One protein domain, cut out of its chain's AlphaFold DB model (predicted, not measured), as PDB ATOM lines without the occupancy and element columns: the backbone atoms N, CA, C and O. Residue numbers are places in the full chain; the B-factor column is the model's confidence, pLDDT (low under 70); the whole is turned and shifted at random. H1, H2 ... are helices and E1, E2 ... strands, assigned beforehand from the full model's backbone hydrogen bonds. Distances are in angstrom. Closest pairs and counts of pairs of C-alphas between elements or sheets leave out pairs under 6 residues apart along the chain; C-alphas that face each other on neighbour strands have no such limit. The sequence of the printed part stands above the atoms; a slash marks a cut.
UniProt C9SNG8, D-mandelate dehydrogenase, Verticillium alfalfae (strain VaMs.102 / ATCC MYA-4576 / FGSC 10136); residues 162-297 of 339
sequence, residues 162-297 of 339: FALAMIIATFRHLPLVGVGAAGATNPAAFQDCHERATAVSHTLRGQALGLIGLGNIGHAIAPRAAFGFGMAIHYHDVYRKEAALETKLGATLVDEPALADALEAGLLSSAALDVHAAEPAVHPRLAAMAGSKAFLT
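Overview. This is residues 162 to 297 of the 339 residues of the protein "D-mandelate dehydrogenase" of Verticillium alfalfae (strain VaMs.102 / ATCC MYA-4576 / FGSC 10136) (UniProt C9SNG8). A compact middle, where the small strand pair E3 E4 lies between H1 and the helices H6 and H7, has a helical hairpin, H2 and H3, at one end and H4 over the pair E1 E2 toward the other. Beyond that, residues 240 to 248, most of H5 among them, stick out free. The 136 printed residues have seven named helices and four named strands, in the order H1 H2 H3 E1 H4 E2 H5 H6 E3 H7 E4; both two-strand sheets, E1 with E2 and E3 with E4, are parallel, and the class is mostly helix. The whole is only just compact, close to loose, with a radius of gyration of the C-alphas of 17.0 A, and elongated, spanning 58 by 36 by 26 A.

Arrangement. H1, residues 162 to 171, is close to but not clearly touching H2, residues 174 to 182: the closest C-alphas, of Ala 169 and Pro 175, are 6.8 A apart. H2 and H3, residues 187 to 200, form a helical hairpin; they touch, closest at the C-alphas of Gly 180 and Cys 193, 5.7 A. E1, residues 208 to 212, H4, residues 216 to 229, and E2, residues 232 to 236, make a strand-helix-strand unit, two parallel neighbour strands with a helix between, and its crossover is right-handed. N 209 and O 232 are 2.8 A apart, within hydrogen-bond range. H1 and H4 only just touch, with 3 pairs of C-alphas within 8 A, closest at Leu 164 and Ile 221, 7.2 A. H5, residues 243 to 249, touches no helix. H6, residues 256 to 264, touches H7, residues 284 to 288, closest at the C-alphas of Ala 260 and Leu 286, 5.9 A. E3, residues 271 to 273, H7 and E4, residues 294 to 296, form a second right-handed unit, with N 273 and O 295 2.9 A apart. The closest C-alphas of H1 and E3, those of Met 166 and Ala 272, are 6.1 A apart. Every O i to N i+4 pair is within hydrogen-bond range in H1, H2, H3, H6 and H7; H4 has 8 of 10, and H5 has 1 of 3, with 1 of 4 O i to N i+3 pairs.

Along the chain. H1 begins at C-alpha 162, (207.529, 169.940, 262.406), and E4 ends at C-alpha 296, (198.258, 163.272, 266.267). H3 is 20.5 A long and H4 19.8 A; E1 is 13.0 A and E2 13.6 A.

Size, cuts and confidence. The farthest C-alphas, of Pro 187 and Glu 242, are 58.8 A apart. The printed part has no cut and no long link. Confidence is low, under 70, at residues 211 to 214, 234 to 256, 279 and 291.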
ATOM      1  N   PHE A 162     208.671 170.577 261.758       90.00
ATOM      2  CA  PHE A 162     207.529 169.940 262.406       90.00
ATOM      3  C   PHE A 162     207.516 168.422 262.181       90.00
ATOM      4  O   PHE A 162     207.359 167.652 263.128       90.00
ATOM      5  N   ALA A 163     207.756 167.961 260.951       88.00
ATOM      6  CA  ALA A 163     207.833 166.536 260.636       88.00
ATOM      7  C   ALA A 163     208.955 165.833 261.419       88.00
ATOM      8  O   ALA A 163     208.747 164.746 261.956       88.00
ATOM      9  N   LEU A 164     210.129 166.456 261.550       90.94
ATOM     10  CA  LEU A 164     211.220 165.910 262.363       90.94
ATOM     11  C   LEU A 164     210.859 165.850 263.845       90.94
ATOM     12  O   LEU A 164     211.169 164.852 264.496       90.94
ATOM     13  N   ALA A 165     210.166 166.861 264.371       91.38
ATOM     14  CA  ALA A 165     209.655 166.823 265.737       91.38
ATOM     15  C   ALA A 165     208.697 165.637 265.940       91.38
ATOM     16  O   ALA A 165     208.831 164.910 266.925       91.38
ATOM     17  N   MET A 166     207.803 165.371 264.981       89.56
ATOM     18  CA  MET A 166     206.902 164.211 265.007       89.56
ATOM     19  C   MET A 166     207.662 162.874 264.944       89.56
ATOM     20  O   MET A 166     207.341 161.934 265.676       89.56
ATOM     21  N   ILE A 167     208.704 162.780 264.112       89.44
ATOM     22  CA  ILE A 167     209.564 161.590 264.023       89.44
ATOM     23  C   ILE A 167     210.281 161.359 265.361       89.44
ATOM     24  O   ILE A 167     210.254 160.260 265.906       89.44
ATOM     25  N   ILE A 168     210.877 162.392 265.956       91.12
ATOM     26  CA  ILE A 168     211.533 162.264 267.265       91.12
ATOM     27  C   ILE A 168     210.515 161.867 268.339       91.12
ATOM     28  O   ILE A 168     210.783 160.976 269.149       91.12
ATOM     29  N   ALA A 169     209.339 162.497 268.330       88.88
ATOM     30  CA  ALA A 169     208.281 162.238 269.293       88.88
ATOM     31  C   ALA A 169     207.785 160.792 269.254       88.88
ATOM     32  O   ALA A 169     207.532 160.214 270.309       88.88
ATOM     33  N   THR A 170     207.704 160.193 268.066       86.62
ATOM     34  CA  THR A 170     207.321 158.784 267.905       86.62
ATOM     35  C   THR A 170     208.428 157.838 268.358       86.62
ATOM     36  O   THR A 170     208.174 156.996 269.214       86.62
ATOM     37  N   PHE A 171     209.675 158.031 267.912       87.44
ATOM     38  CA  PHE A 171     210.811 157.190 268.325       87.44
ATOM     39  C   PHE A 171     211.061 157.200 269.838       87.44
ATOM     40  O   PHE A 171     211.520 156.213 270.412       87.44
ATOM     41  N   ARG A 172     210.790 158.331 270.493       88.94
ATOM     42  CA  ARG A 172     211.030 158.521 271.928       88.94
ATOM     43  C   ARG A 172     209.767 158.434 272.775       88.94
ATOM     44  O   ARG A 172     209.846 158.701 273.971       88.94
ATOM     45  N   HIS A 173     208.627 158.096 272.168       87.62
ATOM     46  CA  HIS A 173     207.314 158.083 272.812       87.62
ATOM     47  C   HIS A 173     207.061 159.342 273.665       87.62
ATOM     48  O   HIS A 173     206.540 159.266 274.776       87.62
ATOM     49  N   LEU A 174     207.430 160.523 273.154       87.12
ATOM     50  CA  LEU A 174     207.295 161.785 273.891       87.12
ATOM     51  C   LEU A 174     205.858 162.082 274.339       87.12
ATOM     52  O   LEU A 174     205.711 162.613 275.437       87.12
ATOM     53  N   PRO A 175     204.798 161.715 273.592       81.88
ATOM     54  CA  PRO A 175     203.436 161.845 274.096       81.88
ATOM     55  C   PRO A 175     203.188 161.019 275.366       81.88
ATOM     56  O   PRO A 175     202.611 161.536 276.319       81.88
ATOM     57  N   LEU A 176     203.685 159.776 275.419       82.88
ATOM     58  CA  LEU A 176     203.585 158.915 276.604       82.88
ATOM     59  C   LEU A 176     204.335 159.532 277.782       82.88
ATOM     60  O   LEU A 176     203.788 159.637 278.876       82.88
ATOM     61  N   VAL A 177     205.577 159.957 277.547       85.19
ATOM     62  CA  VAL A 177     206.438 160.539 278.584       85.19
ATOM     63  C   VAL A 177     205.854 161.851 279.098       85.19
ATOM     64  O   VAL A 177     205.785 162.061 280.304       85.19
ATOM     65  N   GLY A 178     205.407 162.725 278.195       84.06
ATOM     66  CA  GLY A 178     204.872 164.042 278.524       84.06
ATOM     67  C   GLY A 178     203.552 163.958 279.282       84.06
ATOM     68  O   GLY A 178     203.433 164.536 280.361       84.06
ATOM     69  N   VAL A 179     202.581 163.200 278.763       79.50
ATOM     70  CA  VAL A 179     201.284 163.008 279.432       79.50
ATOM     71  C   VAL A 179     201.458 162.230 280.735       79.50
ATOM     72  O   VAL A 179     200.896 162.615 281.757       79.50
ATOM     73  N   GLY A 180     202.269 161.169 280.729       80.06
ATOM     74  CA  GLY A 180     202.523 160.350 281.911       80.06
ATOM     75  C   GLY A 180     203.217 161.124 283.030       80.06
ATOM     76  O   GLY A 180     202.818 161.001 284.183       80.06
ATOM     77  N   ALA A 181     204.202 161.967 282.709       83.25
ATOM     78  CA  ALA A 181     204.856 162.827 283.694       83.25
ATOM     79  C   ALA A 181     203.926 163.938 284.206       83.25
ATOM     80  O   ALA A 181     203.887 164.186 285.407       83.25
ATOM     81  N   ALA A 182     203.144 164.578 283.328       82.12
ATOM     82  CA  ALA A 182     202.188 165.613 283.730       82.12
ATOM     83  C   ALA A 182     201.053 165.059 284.611       82.12
ATOM     84  O   ALA A 182     200.573 165.745 285.510       82.12
ATOM     85  N   GLY A 183     200.637 163.814 284.367       78.75
ATOM     86  CA  GLY A 183     199.645 163.102 285.171       78.75
ATOM     87  C   GLY A 183     200.216 162.382 286.398       78.75
ATOM     88  O   GLY A 183     199.445 161.812 287.171       78.75
ATOM     89  N   ALA A 184     201.539 162.377 286.599       83.94
ATOM     90  CA  ALA A 184     202.165 161.688 287.721       83.94
ATOM     91  C   ALA A 184     201.910 162.450 289.028       83.94
ATOM     92  O   ALA A 184     202.589 163.413 289.370       83.94
ATOM     93  N   THR A 185     200.926 161.984 289.792       83.31
ATOM     94  CA  THR A 185     200.545 162.573 291.086       83.31
ATOM     95  C   THR A 185     201.373 162.052 292.261       83.31
ATOM     96  O   THR A 185     201.260 162.571 293.370       83.31
ATOM     97  N   ASN A 186     202.196 161.020 292.051       88.38
ATOM     98  CA  ASN A 186     203.059 160.439 293.073       88.38
ATOM     99  C   ASN A 186     204.344 159.833 292.464       88.38
ATOM    100  O   ASN A 186     204.390 159.576 291.255       88.38
ATOM    101  N   PRO A 187     205.376 159.555 293.287       91.38
ATOM    102  CA  PRO A 187     206.645 159.009 292.802       91.38
ATOM    103  C   PRO A 187     206.535 157.653 292.092       91.38
ATOM    104  O   PRO A 187     207.293 157.398 291.163       91.38
ATOM    105  N   ALA A 188     205.593 156.790 292.486       89.25
ATOM    106  CA  ALA A 188     205.420 155.483 291.854       89.25
ATOM    107  C   ALA A 188     204.853 155.604 290.429       89.25
ATOM    108  O   ALA A 188     205.308 154.906 289.530       89.25
ATOM    109  N   ALA A 189     203.916 156.529 290.202       85.81
ATOM    110  CA  ALA A 189     203.378 156.819 288.873       85.81
ATOM    111  C   ALA A 189     204.446 157.405 287.935       85.81
ATOM    112  O   ALA A 189     204.517 157.042 286.762       85.81
ATOM    113  N   PHE A 190     205.318 158.274 288.461       89.12
ATOM    114  CA  PHE A 190     206.465 158.778 287.706       89.12
ATOM    115  C   PHE A 190     207.431 157.644 287.333       89.12
ATOM    116  O   PHE A 190     207.877 157.559 286.188       89.12
ATOM    117  N   GLN A 191     207.718 156.753 288.285       89.31
ATOM    118  CA  GLN A 191     208.605 155.614 288.075       89.31
ATOM    119  C   GLN A 191     208.053 154.632 287.029       89.31
ATOM    120  O   GLN A 191     208.793 154.232 286.134       89.31
ATOM    121  N   ASP A 192     206.755 154.310 287.073       86.31
ATOM    122  CA  ASP A 192     206.099 153.464 286.061       86.31
ATOM    123  C   ASP A 192     206.208 154.075 284.656       86.31
ATOM    124  O   ASP A 192     206.615 153.404 283.705       86.31
ATOM    125  N   CYS A 193     205.926 155.376 284.523       86.38
ATOM    126  CA  CYS A 193     206.077 156.096 283.258       86.38
ATOM    127  C   CYS A 193     207.520 156.012 282.729       86.38
ATOM    128  O   CYS A 193     207.739 155.693 281.557       86.38
ATOM    129  N   HIS A 194     208.504 156.253 283.599       89.38
ATOM    130  CA  HIS A 194     209.922 156.195 283.256       89.38
ATOM    131  C   HIS A 194     210.346 154.804 282.761       89.38
ATOM    132  O   HIS A 194     210.998 154.682 281.717       89.38
ATOM    133  N   GLU A 195     209.959 153.751 283.479       88.25
ATOM    134  CA  GLU A 195     210.292 152.367 283.134       88.25
ATOM    135  C   GLU A 195     209.651 151.953 281.809       88.25
ATOM    136  O   GLU A 195     210.334 151.454 280.909       88.25
ATOM    137  N   ARG A 196     208.356 152.237 281.641       85.56
ATOM    138  CA  ARG A 196     207.622 151.930 280.409       85.56
ATOM    139  C   ARG A 196     208.198 152.652 279.204       85.56
ATOM    140  O   ARG A 196     208.411 152.017 278.176       85.56
ATOM    141  N   ALA A 197     208.465 153.951 279.321       85.75
ATOM    142  CA  ALA A 197     209.036 154.731 278.230       85.75
ATOM    143  C   ALA A 197     210.418 154.213 277.821       85.75
ATOM    144  O   ALA A 197     210.718 154.132 276.629       85.75
ATOM    145  N   THR A 198     211.241 153.816 278.793       86.50
ATOM    146  CA  THR A 198     212.567 153.238 278.540       86.50
ATOM    147  C   THR A 198     212.470 151.917 277.778       86.50
ATOM    148  O   THR A 198     213.282 151.670 276.891       86.50
ATOM    149  N   ALA A 199     211.458 151.097 278.070       86.44
ATOM    150  CA  ALA A 199     211.266 149.799 277.426       86.44
ATOM    151  C   ALA A 199     210.874 149.881 275.938       86.44
ATOM    152  O   ALA A 199     211.113 148.925 275.204       86.44
ATOM    153  N   VAL A 200     210.274 150.992 275.494       84.62
ATOM    154  CA  VAL A 200     209.758 151.146 274.118       84.62
ATOM    155  C   VAL A 200     210.491 152.208 273.291       84.62
ATOM    156  O   VAL A 200     210.285 152.302 272.088       84.62
ATOM    157  N   SER A 201     211.351 153.019 273.911       88.25
ATOM    158  CA  SER A 201     212.063 154.096 273.214       88.25
ATOM    159  C   SER A 201     213.221 153.588 272.359       88.25
ATOM    160  O   SER A 201     214.028 152.765 272.788       88.25
ATOM    161  N   HIS A 202     213.390 154.202 271.190       87.88
ATOM    162  CA  HIS A 202     214.467 153.906 270.252       87.88
ATOM    163  C   HIS A 202     215.287 155.154 269.896       87.88
ATOM    164  O   HIS A 202     214.812 156.289 269.926       87.88
ATOM    165  N   THR A 203     216.558 154.948 269.546       89.62
ATOM    166  CA  THR A 203     217.435 156.016 269.038       89.62
ATOM    167  C   THR A 203     217.286 156.128 267.523       89.62
ATOM    168  O   THR A 203     217.239 155.107 266.847       89.62
ATOM    169  N   LEU A 204     217.252 157.356 266.988       89.31
ATOM    170  CA  LEU A 204     217.102 157.592 265.546       89.31
ATOM    171  C   LEU A 204     218.345 157.184 264.737       89.31
ATOM    172  O   LEU A 204     218.234 156.751 263.595       89.31
ATOM    173  N   ARG A 205     219.546 157.322 265.310       90.31
ATOM    174  CA  ARG A 205     220.801 156.996 264.622       90.31
ATOM    175  C   ARG A 205     220.827 155.533 264.178       90.31
ATOM    176  O   ARG A 205     220.585 154.638 264.983       90.31
ATOM    177  N   GLY A 206     221.179 155.310 262.913       84.94
ATOM    178  CA  GLY A 206     221.226 153.980 262.302       84.94
ATOM    179  C   GLY A 206     219.861 153.431 261.876       84.94
ATOM    180  O   GLY A 206     219.809 152.339 261.322       84.94
ATOM    181  N   GLN A 207     218.774 154.173 262.101       87.25
ATOM    182  CA  GLN A 207     217.440 153.806 261.631       87.25
ATOM    183  C   GLN A 207     217.211 154.310 260.208       87.25
ATOM    184  O   GLN A 207     217.794 155.310 259.782       87.25
ATOM    185  N   ALA A 208     216.339 153.618 259.482       79.88
ATOM    186  CA  ALA A 208     215.905 154.015 258.153       79.88
ATOM    187  C   ALA A 208     214.692 154.957 258.237       79.88
ATOM    188  O   ALA A 208     213.741 154.682 258.966       79.88
ATOM    189  N   LEU A 209     214.711 156.045 257.469       80.94
ATOM    190  CA  LEU A 209     213.569 156.923 257.232       80.94
ATOM    191  C   LEU A 209     213.127 156.780 255.775       80.94
ATOM    192  O   LEU A 209     213.871 157.146 254.866       80.94
ATOM    193  N   GLY A 210     211.920 156.254 255.566       73.81
ATOM    194  CA  GLY A 210     211.256 156.226 254.264       73.81
ATOM    195  C   GLY A 210     210.502 157.530 253.997       73.81
ATOM    196  O   GLY A 210     209.629 157.895 254.777       73.81
ATOM    197  N   LEU A 211     210.813 158.221 252.901       67.06
ATOM    198  CA  LEU A 211     210.118 159.420 252.431       67.06
ATOM    199  C   LEU A 211     209.272 159.086 251.199       67.06
ATOM    200  O   LEU A 211     209.808 158.698 250.164       67.06
ATOM    201  N   ILE A 212     207.957 159.268 251.291       68.50
ATOM    202  CA  ILE A 212     207.050 159.154 250.142       68.50
ATOM    203  C   ILE A 212     206.799 160.571 249.605       68.50
ATOM    204  O   ILE A 212     206.055 161.348 250.198       68.50
ATOM    205  N   GLY A 213     207.465 160.902 248.503       62.72
ATOM    206  CA  GLY A 213     207.594 162.227 247.908       62.72
ATOM    207  C   GLY A 213     208.899 162.908 248.329       62.72
ATOM    208  O   GLY A 213     209.123 163.170 249.510       62.72
ATOM    209  N   LEU A 214     209.748 163.253 247.359       67.12
ATOM    210  CA  LEU A 214     210.948 164.076 247.525       67.12
ATOM    211  C   LEU A 214     210.769 165.436 246.827       67.12
ATOM    212  O   LEU A 214     211.649 165.929 246.128       67.12
ATOM    213  N   GLY A 215     209.612 166.071 247.028       71.50
ATOM    214  CA  GLY A 215     209.372 167.459 246.622       71.50
ATOM    215  C   GLY A 215     210.101 168.469 247.520       71.50
ATOM    216  O   GLY A 215     211.042 168.122 248.233       71.50
ATOM    217  N   ASN A 216     209.633 169.721 247.542       75.44
ATOM    218  CA  ASN A 216     210.252 170.802 248.329       75.44
ATOM    219  C   ASN A 216     210.392 170.461 249.825       75.44
ATOM    220  O   ASN A 216     211.424 170.725 250.431       75.44
ATOM    221  N   ILE A 217     209.377 169.817 250.410       81.00
ATOM    222  CA  ILE A 217     209.386 169.401 251.822       81.00
ATOM    223  C   ILE A 217     210.319 168.206 252.040       81.00
ATOM    224  O   ILE A 217     211.123 168.210 252.967       81.00
ATOM    225  N   GLY A 218     210.269 167.197 251.164       72.44
ATOM    226  CA  GLY A 218     211.156 166.034 251.255       72.44
ATOM    227  C   GLY A 218     212.637 166.423 251.156       72.44
ATOM    228  O   GLY A 218     213.451 165.927 251.934       72.44
ATOM    229  N   HIS A 219     212.970 167.380 250.282       77.31
ATOM    230  CA  HIS A 219     214.312 167.966 250.177       77.31
ATOM    231  C   HIS A 219     214.749 168.724 251.434       77.31
ATOM    232  O   HIS A 219     215.940 168.760 251.729       77.31
ATOM    233  N   ALA A 220     213.816 169.305 252.189       82.56
ATOM    234  CA  ALA A 220     214.125 169.947 253.461       82.56
ATOM    235  C   ALA A 220     214.314 168.917 254.596       82.56
ATOM    236  O   ALA A 220     215.208 169.081 255.429       82.56
ATOM    237  N   ILE A 221     213.533 167.830 254.613       83.31
ATOM    238  CA  ILE A 221     213.597 166.783 255.651       83.31
ATOM    239  C   ILE A 221     214.843 165.902 255.500       83.31
ATOM    240  O   ILE A 221     215.555 165.667 256.478       83.31
ATOM    241  N   ALA A 222     215.120 165.413 254.289       76.25
ATOM    242  CA  ALA A 222     216.167 164.425 254.027       76.25
ATOM    243  C   ALA A 222     217.560 164.799 254.586       76.25
ATOM    244  O   ALA A 222     218.123 163.986 255.321       76.25
ATOM    245  N   PRO A 223     218.132 165.994 254.324       82.31
ATOM    246  CA  PRO A 223     219.457 166.345 254.837       82.31
ATOM    247  C   PRO A 223     219.473 166.515 256.360       82.31
ATOM    248  O   PRO A 223     220.438 166.109 257.008       82.31
ATOM    249  N   ARG A 224     218.403 167.058 256.955       90.50
ATOM    250  CA  ARG A 224     218.277 167.199 258.413       90.50
ATOM    251  C   ARG A 224     218.251 165.825 259.096       90.50
ATOM    252  O   ARG A 224     218.961 165.612 260.076       90.50
ATOM    253  N   ALA A 225     217.502 164.871 258.541       83.81
ATOM    254  CA  ALA A 225     217.441 163.494 259.031       83.81
ATOM    255  C   ALA A 225     218.763 162.728 258.822       83.81
ATOM    256  O   ALA A 225     219.279 162.106 259.756       83.81
ATOM    257  N   ALA A 226     219.348 162.812 257.625       74.94
ATOM    258  CA  ALA A 226     220.578 162.105 257.281       74.94
ATOM    259  C   ALA A 226     221.780 162.614 258.085       74.94
ATOM    260  O   ALA A 226     222.445 161.847 258.778       74.94
ATOM    261  N   PHE A 227     222.052 163.917 258.011       85.38
ATOM    262  CA  PHE A 227     223.274 164.505 258.558       85.38
ATOM    263  C   PHE A 227     223.116 164.959 260.007       85.38
ATOM    264  O   PHE A 227     224.071 164.872 260.776       85.38
ATOM    265  N   GLY A 228     221.918 165.399 260.404       89.12
ATOM    266  CA  GLY A 228     221.637 165.790 261.785       89.12
ATOM    267  C   GLY A 228     221.489 164.586 262.714       89.12
ATOM    268  O   GLY A 228     222.075 164.558 263.796       89.12
ATOM    269  N   PHE A 229     220.751 163.558 262.282       90.00
ATOM    270  CA  PHE A 229     220.399 162.420 263.141       90.00
ATOM    271  C   PHE A 229     221.098 161.104 262.775       90.00
ATOM    272  O   PHE A 229     221.069 160.163 263.570       90.00
ATOM    273  N   GLY A 230     221.793 161.030 261.634       83.75
ATOM    274  CA  GLY A 230     222.487 159.814 261.202       83.75
ATOM    275  C   GLY A 230     221.525 158.711 260.762       83.75
ATOM    276  O   GLY A 230     221.781 157.537 261.039       83.75
ATOM    277  N   MET A 231     220.395 159.089 260.160       86.75
ATOM    278  CA  MET A 231     219.412 158.153 259.612       86.75
ATOM    279  C   MET A 231     219.760 157.773 258.171       86.75
ATOM    280  O   MET A 231     220.257 158.598 257.404       86.75
ATOM    281  N   ALA A 232     219.455 156.538 257.781       70.69
ATOM    282  CA  ALA A 232     219.490 156.133 256.381       70.69
ATOM    283  C   ALA A 232     218.220 156.635 255.685       70.69
ATOM    284  O   ALA A 232     217.116 156.288 256.096       70.69
ATOM    285  N   ILE A 233     218.356 157.464 254.651       74.25
ATOM    286  CA  ILE A 233     217.195 157.993 253.928       74.25
ATOM    287  C   ILE A 233     216.892 157.098 252.737       74.25
ATOM    288  O   ILE A 233     217.725 156.913 251.851       74.25
ATOM    289  N   HIS A 234     215.670 156.589 252.705       65.69
ATOM    290  CA  HIS A 234     215.092 155.907 251.562       65.69
ATOM    291  C   HIS A 234     213.947 156.771 251.065       65.69
ATOM    292  O   HIS A 234     213.203 157.315 251.873       65.69
ATOM    293  N   TYR A 235     213.790 156.933 249.759       57.53
ATOM    294  CA  TYR A 235     212.680 157.719 249.238       57.53
ATOM    295  C   TYR A 235     212.018 157.038 248.048       57.53
ATOM    296  O   TYR A 235     212.623 156.218 247.357       57.53
ATOM    297  N   HIS A 236     210.765 157.406 247.824       51.34
ATOM    298  CA  HIS A 236     209.942 157.018 246.692       51.34
ATOM    299  C   HIS A 236     209.110 158.235 246.278       51.34
ATOM    300  O   HIS A 236     208.497 158.838 247.143       51.34
ATOM    301  N   ASP A 237     209.063 158.621 245.003       51.94
ATOM    302  CA  ASP A 237     208.240 159.744 244.508       51.94
ATOM    303  C   ASP A 237     207.370 159.276 243.325       51.94
ATOM    304  O   ASP A 237     207.736 158.333 242.624       51.94
ATOM    305  N   VAL A 238     206.210 159.913 243.127       44.94
ATOM    306  CA  VAL A 238     205.108 159.456 242.257       44.94
ATOM    307  C   VAL A 238     204.807 160.404 241.085       44.94
ATOM    308  O   VAL A 238     203.945 160.092 240.269       44.94
ATOM    309  N   TYR A 239     205.462 161.556 240.917       51.00
ATOM    310  CA  TYR A 239     205.184 162.432 239.757       51.00
ATOM    311  C   TYR A 239     205.291 161.678 238.390       51.00
ATOM    312  O   TYR A 239     206.386 161.265 238.027       51.00
ATOM    313  N   ARG A 240     204.279 161.494 237.505       37.88
ATOM    314  CA  ARG A 240     202.801 161.315 237.615       37.88
ATOM    315  C   ARG A 240     202.278 160.618 236.326       37.88
ATOM    316  O   ARG A 240     202.445 161.206 235.261       37.88
ATOM    317  N   LYS A 241     201.641 159.428 236.350       42.78
ATOM    318  CA  LYS A 241     200.912 158.837 235.180       42.78
ATOM    319  C   LYS A 241     199.693 157.985 235.592       42.78
ATOM    320  O   LYS A 241     199.603 157.573 236.737       42.78
ATOM    321  N   GLU A 242     198.771 157.810 234.637       40.56
ATOM    322  CA  GLU A 242     197.354 157.391 234.725       40.56
ATOM    323  C   GLU A 242     196.920 156.330 235.760       40.56
ATOM    324  O   GLU A 242     197.670 155.439 236.149       40.56
ATOM    325  N   ALA A 243     195.622 156.389 236.096       45.09
ATOM    326  CA  ALA A 243     194.900 155.614 237.116       45.09
ATOM    327  C   ALA A 243     195.095 154.082 237.084       45.09
ATOM    328  O   ALA A 243     194.939 153.425 238.106       45.09
ATOM    329  N   ALA A 244     195.500 153.492 235.955       50.38
ATOM    330  CA  ALA A 244     195.821 152.062 235.861       50.38
ATOM    331  C   ALA A 244     197.082 151.645 236.659       50.38
ATOM    332  O   ALA A 244     197.398 150.459 236.758       50.38
ATOM    333  N   LEU A 245     197.833 152.610 237.200       42.69
ATOM    334  CA  LEU A 245     199.126 152.396 237.842       42.69
ATOM    335  C   LEU A 245     199.044 152.269 239.379       42.69
ATOM    336  O   LEU A 245     199.966 151.716 239.974       42.69
ATOM    337  N   GLU A 246     197.941 152.675 240.022       37.47
ATOM    338  CA  GLU A 246     197.739 152.553 241.483       37.47
ATOM    339  C   GLU A 246     197.809 151.092 241.953       37.47
ATOM    340  O   GLU A 246     198.504 150.762 242.910       37.47
ATOM    341  N   THR A 247     197.212 150.176 241.188       42.44
ATOM    342  CA  THR A 247     197.288 148.726 241.433       42.44
ATOM    343  C   THR A 247     198.696 148.150 241.211       42.44
ATOM    344  O   THR A 247     199.004 147.062 241.688       42.44
ATOM    345  N   LYS A 248     199.573 148.861 240.490       37.28
ATOM    346  CA  LYS A 248     200.897 148.383 240.056       37.28
ATOM    347  C   LYS A 248     202.058 148.921 240.910       37.28
ATOM    348  O   LYS A 248     203.156 148.381 240.819       37.28
ATOM    349  N   LEU A 249     201.836 149.970 241.710       36.16
ATOM    350  CA  LEU A 249     202.880 150.698 242.454       36.16
ATOM    351  C   LEU A 249     202.979 150.352 243.944       36.16
ATOM    352  O   LEU A 249     203.948 150.751 244.582       36.16
ATOM    353  N   GLY A 250     202.006 149.642 244.517       43.28
ATOM    354  CA  GLY A 250     202.042 149.258 245.936       43.28
ATOM    355  C   GLY A 250     201.969 150.428 246.931       43.28
ATOM    356  O   GLY A 250     202.177 150.219 248.123       43.28
ATOM    357  N   ALA A 251     201.666 151.648 246.474       37.38
ATOM    358  CA  ALA A 251     201.383 152.797 247.326       37.38
ATOM    359  C   ALA A 251     199.864 152.918 247.500       37.38
ATOM    360  O   ALA A 251     199.132 153.042 246.522       37.38
ATOM    361  N   THR A 252     199.393 152.864 248.745       44.31
ATOM    362  CA  THR A 252     197.965 152.946 249.084       44.31
ATOM    363  C   THR A 252     197.740 154.244 249.851       44.31
ATOM    364  O   THR A 252     198.527 154.558 250.747       44.31
ATOM    365  N   LEU A 253     196.689 155.005 249.507       51.16
ATOM    366  CA  LEU A 253     196.155 156.037 250.401       51.16
ATOM    367  C   LEU A 253     196.002 155.394 251.777       51.16
ATOM    368  O   LEU A 253     195.442 154.303 251.879       51.16
ATOM    369  N   VAL A 254     196.549 156.022 252.810       58.12
ATOM    370  CA  VAL A 254     196.470 155.441 254.144       58.12
ATOM    371  C   VAL A 254     195.017 155.468 254.579       58.12
ATOM    372  O   VAL A 254     194.469 156.516 254.907       58.12
ATOM    373  N   ASP A 255     194.397 154.298 254.532       68.62
ATOM    374  CA  ASP A 255     193.102 154.050 255.132       68.62
ATOM    375  C   ASP A 255     193.305 154.080 256.652       68.62
ATOM    376  O   ASP A 255     193.958 153.204 257.219       68.62
ATOM    377  N   GLU A 256     192.843 155.143 257.314       69.69
ATOM    378  CA  GLU A 256     192.994 155.324 258.765       69.69
ATOM    379  C   GLU A 256     192.485 154.120 259.581       69.69
ATOM    380  O   GLU A 256     193.168 153.732 260.535       69.69
ATOM    381  N   PRO A 257     191.358 153.475 259.214       78.81
ATOM    382  CA  PRO A 257     190.984 152.150 259.700       78.81
ATOM    383  C   PRO A 257     192.095 151.096 259.600       78.81
ATOM    384  O   PRO A 257     192.443 150.497 260.617       78.81
ATOM    385  N   ALA A 258     192.699 150.902 258.425       77.00
ATOM    386  CA  ALA A 258     193.775 149.930 258.226       77.00
ATOM    387  C   ALA A 258     195.056 150.302 258.995       77.00
ATOM    388  O   ALA A 258     195.766 149.427 259.500       77.00
ATOM    389  N   LEU A 259     195.350 151.598 259.136       76.81
ATOM    390  CA  LEU A 259     196.438 152.081 259.987       76.81
ATOM    391  C   LEU A 259     196.173 151.756 261.462       76.81
ATOM    392  O   LEU A 259     197.077 151.298 262.163       76.81
ATOM    393  N   ALA A 260     194.941 151.968 261.932       81.88
ATOM    394  CA  ALA A 260     194.541 151.605 263.285       81.88
ATOM    395  C   ALA A 260     194.663 150.089 263.506       81.88
ATOM    396  O   ALA A 260     195.246 149.676 264.507       81.88
ATOM    397  N   ASP A 261     194.218 149.275 262.544       84.31
ATOM    398  CA  ASP A 261     194.367 147.816 262.581       84.31
ATOM    399  C   ASP A 261     195.843 147.402 262.688       84.31
ATOM    400  O   ASP A 261     196.199 146.580 263.532       84.31
ATOM    401  N   ALA A 262     196.729 148.002 261.888       82.19
ATOM    402  CA  ALA A 262     198.159 147.697 261.907       82.19
ATOM    403  C   ALA A 262     198.841 148.077 263.237       82.19
ATOM    404  O   ALA A 262     199.709 147.341 263.719       82.19
ATOM    405  N   LEU A 263     198.446 149.198 263.851       83.56
ATOM    406  CA  LEU A 263     198.949 149.634 265.161       83.56
ATOM    407  C   LEU A 263     198.440 148.743 266.302       83.56
ATOM    408  O   LEU A 263     199.194 148.403 267.223       83.56
ATOM    409  N   GLU A 264     197.167 148.355 266.258       86.75
ATOM    410  CA  GLU A 264     196.555 147.467 267.246       86.75
ATOM    411  C   GLU A 264     197.139 146.053 267.158       86.75
ATOM    412  O   GLU A 264     197.532 145.498 268.186       86.75
ATOM    413  N   ALA A 265     197.318 145.528 265.941       87.56
ATOM    414  CA  ALA A 265     197.962 144.242 265.675       87.56
ATOM    415  C   ALA A 265     199.476 144.234 265.968       87.56
ATOM    416  O   ALA A 265     200.096 143.172 265.959       87.56
ATOM    417  N   GLY A 266     200.085 145.399 266.221       82.56
ATOM    418  CA  GLY A 266     201.516 145.527 266.508       82.56
ATOM    419  C   GLY A 266     202.421 145.316 265.291       82.56
ATOM    420  O   GLY A 266     203.623 145.131 265.459       82.56
ATOM    421  N   LEU A 267     201.859 145.361 264.080       82.12
ATOM    422  CA  LEU A 267     202.627 145.371 262.831       82.12
ATOM    423  C   LEU A 267     203.419 146.676 262.689       82.12
ATOM    424  O   LEU A 267     204.520 146.679 262.145       82.12
ATOM    425  N   LEU A 268     202.859 147.770 263.211       80.50
ATOM    426  CA  LEU A 268     203.526 149.056 263.364       80.50
ATOM    427  C   LEU A 268     203.718 149.362 264.849       80.50
ATOM    428  O   LEU A 268     202.798 149.204 265.654       80.50
ATOM    429  N   SER A 269     204.910 149.837 265.210       79.00
ATOM    430  CA  SER A 269     205.211 150.249 266.585       79.00
ATOM    431  C   SER A 269     204.505 151.553 266.957       79.00
ATOM    432  O   SER A 269     204.016 151.703 268.078       79.00
ATOM    433  N   SER A 270     204.452 152.498 266.015       81.19
ATOM    434  CA  SER A 270     203.882 153.827 266.212       81.19
ATOM    435  C   SER A 270     203.549 154.515 264.889       81.19
ATOM    436  O   SER A 270     204.131 154.178 263.860       81.19
ATOM    437  N   ALA A 271     202.687 155.531 264.928       82.69
ATOM    438  CA  ALA A 271     202.412 156.418 263.798       82.69
ATOM    439  C   ALA A 271     202.302 157.884 264.241       82.69
ATOM    440  O   ALA A 271     201.913 158.175 265.374       82.69
ATOM    441  N   ALA A 272     202.623 158.800 263.329       82.50
ATOM    442  CA  ALA A 272     202.459 160.240 263.494       82.50
ATOM    443  C   ALA A 272     201.620 160.805 262.341       82.50
ATOM    444  O   ALA A 272     201.951 160.544 261.186       82.50
ATOM    445  N   LEU A 273     200.563 161.563 262.643       77.31
ATOM    446  CA  LEU A 273     199.683 162.174 261.641       77.31
ATOM    447  C   LEU A 273     199.454 163.652 261.966       77.31
ATOM    448  O   LEU A 273     198.969 163.973 263.049       77.31
ATOM    449  N   ASP A 274     199.764 164.532 261.011       81.44
ATOM    450  CA  ASP A 274     199.338 165.940 261.049       81.44
ATOM    451  C   ASP A 274     198.066 166.185 260.237       81.44
ATOM    452  O   ASP A 274     197.314 167.094 260.562       81.44
ATOM    453  N   VAL A 275     197.796 165.346 259.237       73.94
ATOM    454  CA  VAL A 275     196.582 165.404 258.416       73.94
ATOM    455  C   VAL A 275     195.694 164.195 258.684       73.94
ATOM    456  O   VAL A 275     196.210 163.105 258.943       73.94
ATOM    457  N   HIS A 276     194.377 164.386 258.598       72.38
ATOM    458  CA  HIS A 276     193.375 163.339 258.840       72.38
ATOM    459  C   HIS A 276     192.428 163.184 257.647       72.38
ATOM    460  O   HIS A 276     192.151 164.131 256.912       72.38
ATOM    461  N   ALA A 277     191.889 161.985 257.455       70.06
ATOM    462  CA  ALA A 277     191.031 161.664 256.316       70.06
ATOM    463  C   ALA A 277     189.710 162.457 256.319       70.06
ATOM    464  O   ALA A 277     189.188 162.794 255.257       70.06
ATOM    465  N   ALA A 278     189.170 162.759 257.504       70.81
ATOM    466  CA  ALA A 278     187.878 163.423 257.686       70.81
ATOM    467  C   ALA A 278     187.988 164.736 258.481       70.81
ATOM    468  O   ALA A 278     187.135 165.027 259.322       70.81
ATOM    469  N   GLU A 279     189.032 165.533 258.236       67.50
ATOM    470  CA  GLU A 279     189.246 166.802 258.944       67.50
ATOM    471  C   GLU A 279     187.984 167.696 258.990       67.50
ATOM    472  O   GLU A 279     187.294 167.856 257.979       67.50
ATOM    473  N   PRO A 280     187.669 168.310 260.151       82.94
ATOM    474  CA  PRO A 280     188.473 168.370 261.380       82.94
ATOM    475  C   PRO A 280     188.290 167.167 262.330       82.94
ATOM    476  O   PRO A 280     188.757 167.214 263.467       82.94
ATOM    477  N   ALA A 281     187.582 166.110 261.918       78.75
ATOM    478  CA  ALA A 281     187.399 164.916 262.735       78.75
ATOM    479  C   ALA A 281     188.612 163.978 262.639       78.75
ATOM    480  O   ALA A 281     189.122 163.698 261.556       78.75
ATOM    481  N   VAL A 282     189.034 163.466 263.795       79.88
ATOM    482  CA  VAL A 282     190.107 162.473 263.930       79.88
ATOM    483  C   VAL A 282     189.489 161.091 264.098       79.88
ATOM    484  O   VAL A 282     188.491 160.938 264.809       79.88
ATOM    485  N   HIS A 283     190.097 160.069 263.497       80.69
ATOM    486  CA  HIS A 283     189.626 158.695 263.641       80.69
ATOM    487  C   HIS A 283     189.582 158.252 265.121       80.69
ATOM    488  O   HIS A 283     190.624 158.256 265.787       80.69
ATOM    489  N   PRO A 284     188.429 157.793 265.653       89.00
ATOM    490  CA  PRO A 284     188.269 157.515 267.083       89.00
ATOM    491  C   PRO A 284     189.263 156.495 267.649       89.00
ATOM    492  O   PRO A 284     189.740 156.655 268.770       89.00
ATOM    493  N   ARG A 285     189.619 155.462 266.871       90.50
ATOM    494  CA  ARG A 285     190.597 154.443 267.299       90.50
ATOM    495  C   ARG A 285     192.021 154.992 267.360       90.50
ATOM    496  O   ARG A 285     192.762 154.669 268.281       90.50
ATOM    497  N   LEU A 286     192.392 155.873 266.426       83.81
ATOM    498  CA  LEU A 286     193.695 156.540 266.463       83.81
ATOM    499  C   LEU A 286     193.746 157.523 267.639       83.81
ATOM    500  O   LEU A 286     194.734 157.543 268.370       83.81
ATOM    501  N   ALA A 287     192.657 158.261 267.880       87.88
ATOM    502  CA  ALA A 287     192.517 159.138 269.038       87.88
ATOM    503  C   ALA A 287     192.608 158.371 270.370       87.88
ATOM    504  O   ALA A 287     193.271 158.834 271.292       87.88
ATOM    505  N   ALA A 288     192.023 157.173 270.467       89.12
ATOM    506  CA  ALA A 288     192.146 156.317 271.651       89.12
ATOM    507  C   ALA A 288     193.588 155.834 271.902       89.12
ATOM    508  O   ALA A 288     193.962 155.552 273.039       89.12
ATOM    509  N   MET A 289     194.411 155.761 270.852       87.19
ATOM    510  CA  MET A 289     195.839 155.439 270.938       87.19
ATOM    511  C   MET A 289     196.738 156.678 271.076       87.19
ATOM    512  O   MET A 289     197.964 156.526 271.191       87.19
ATOM    513  N   ALA A 290     196.164 157.886 271.082       80.81
ATOM    514  CA  ALA A 290     196.912 159.122 271.266       80.81
ATOM    515  C   ALA A 290     197.606 159.108 272.635       80.81
ATOM    516  O   ALA A 290     196.991 158.822 273.660       80.81
ATOM    517  N   GLY A 291     198.915 159.367 272.656       69.75
ATOM    518  CA  GLY A 291     199.705 159.287 273.892       69.75
ATOM    519  C   GLY A 291     200.376 157.935 274.141       69.75
ATOM    520  O   GLY A 291     201.120 157.807 275.106       69.75
ATOM    521  N   SER A 292     200.168 156.931 273.283       78.56
ATOM    522  CA  SER A 292     200.883 155.649 273.377       78.56
ATOM    523  C   SER A 292     201.544 155.257 272.057       78.56
ATOM    524  O   SER A 292     202.771 155.312 271.944       78.56
ATOM    525  N   LYS A 293     200.730 154.890 271.062       80.94
ATOM    526  CA  LYS A 293     201.162 154.421 269.737       80.94
ATOM    527  C   LYS A 293     200.917 155.447 268.631       80.94
ATOM    528  O   LYS A 293     201.558 155.368 267.589       80.94
ATOM    529  N   ALA A 294     200.019 156.406 268.840       81.94
ATOM    530  CA  ALA A 294     199.722 157.449 267.866       81.94
ATOM    531  C   ALA A 294     200.132 158.831 268.394       81.94
ATOM    532  O   ALA A 294     199.860 159.173 269.550       81.94
ATOM    533  N   PHE A 295     200.764 159.634 267.538       85.44
ATOM    534  CA  PHE A 295     200.987 161.058 267.766       85.44
ATOM    535  C   PHE A 295     200.222 161.861 266.715       85.44
ATOM    536  O   PHE A 295     200.484 161.736 265.525       85.44
ATOM    537  N   LEU A 296     199.236 162.641 267.149       83.38
ATOM    538  CA  LEU A 296     198.258 163.272 266.267       83.38
ATOM    539  C   LEU A 296     198.289 164.786 266.467       83.38
ATOM    540  O   LEU A 296     198.254 165.251 267.608       83.38
ATOM    541  N   THR A 297     198.333 165.543 265.377       84.94
ATOM    542  CA  THR A 297     198.298 167.012 265.372       84.94
ATOM    543  C   THR A 297     197.198 167.522 264.438       84.94
ATOM    544  O   THR A 297     196.489 166.733 263.821       84.94
TER     545      THR A 297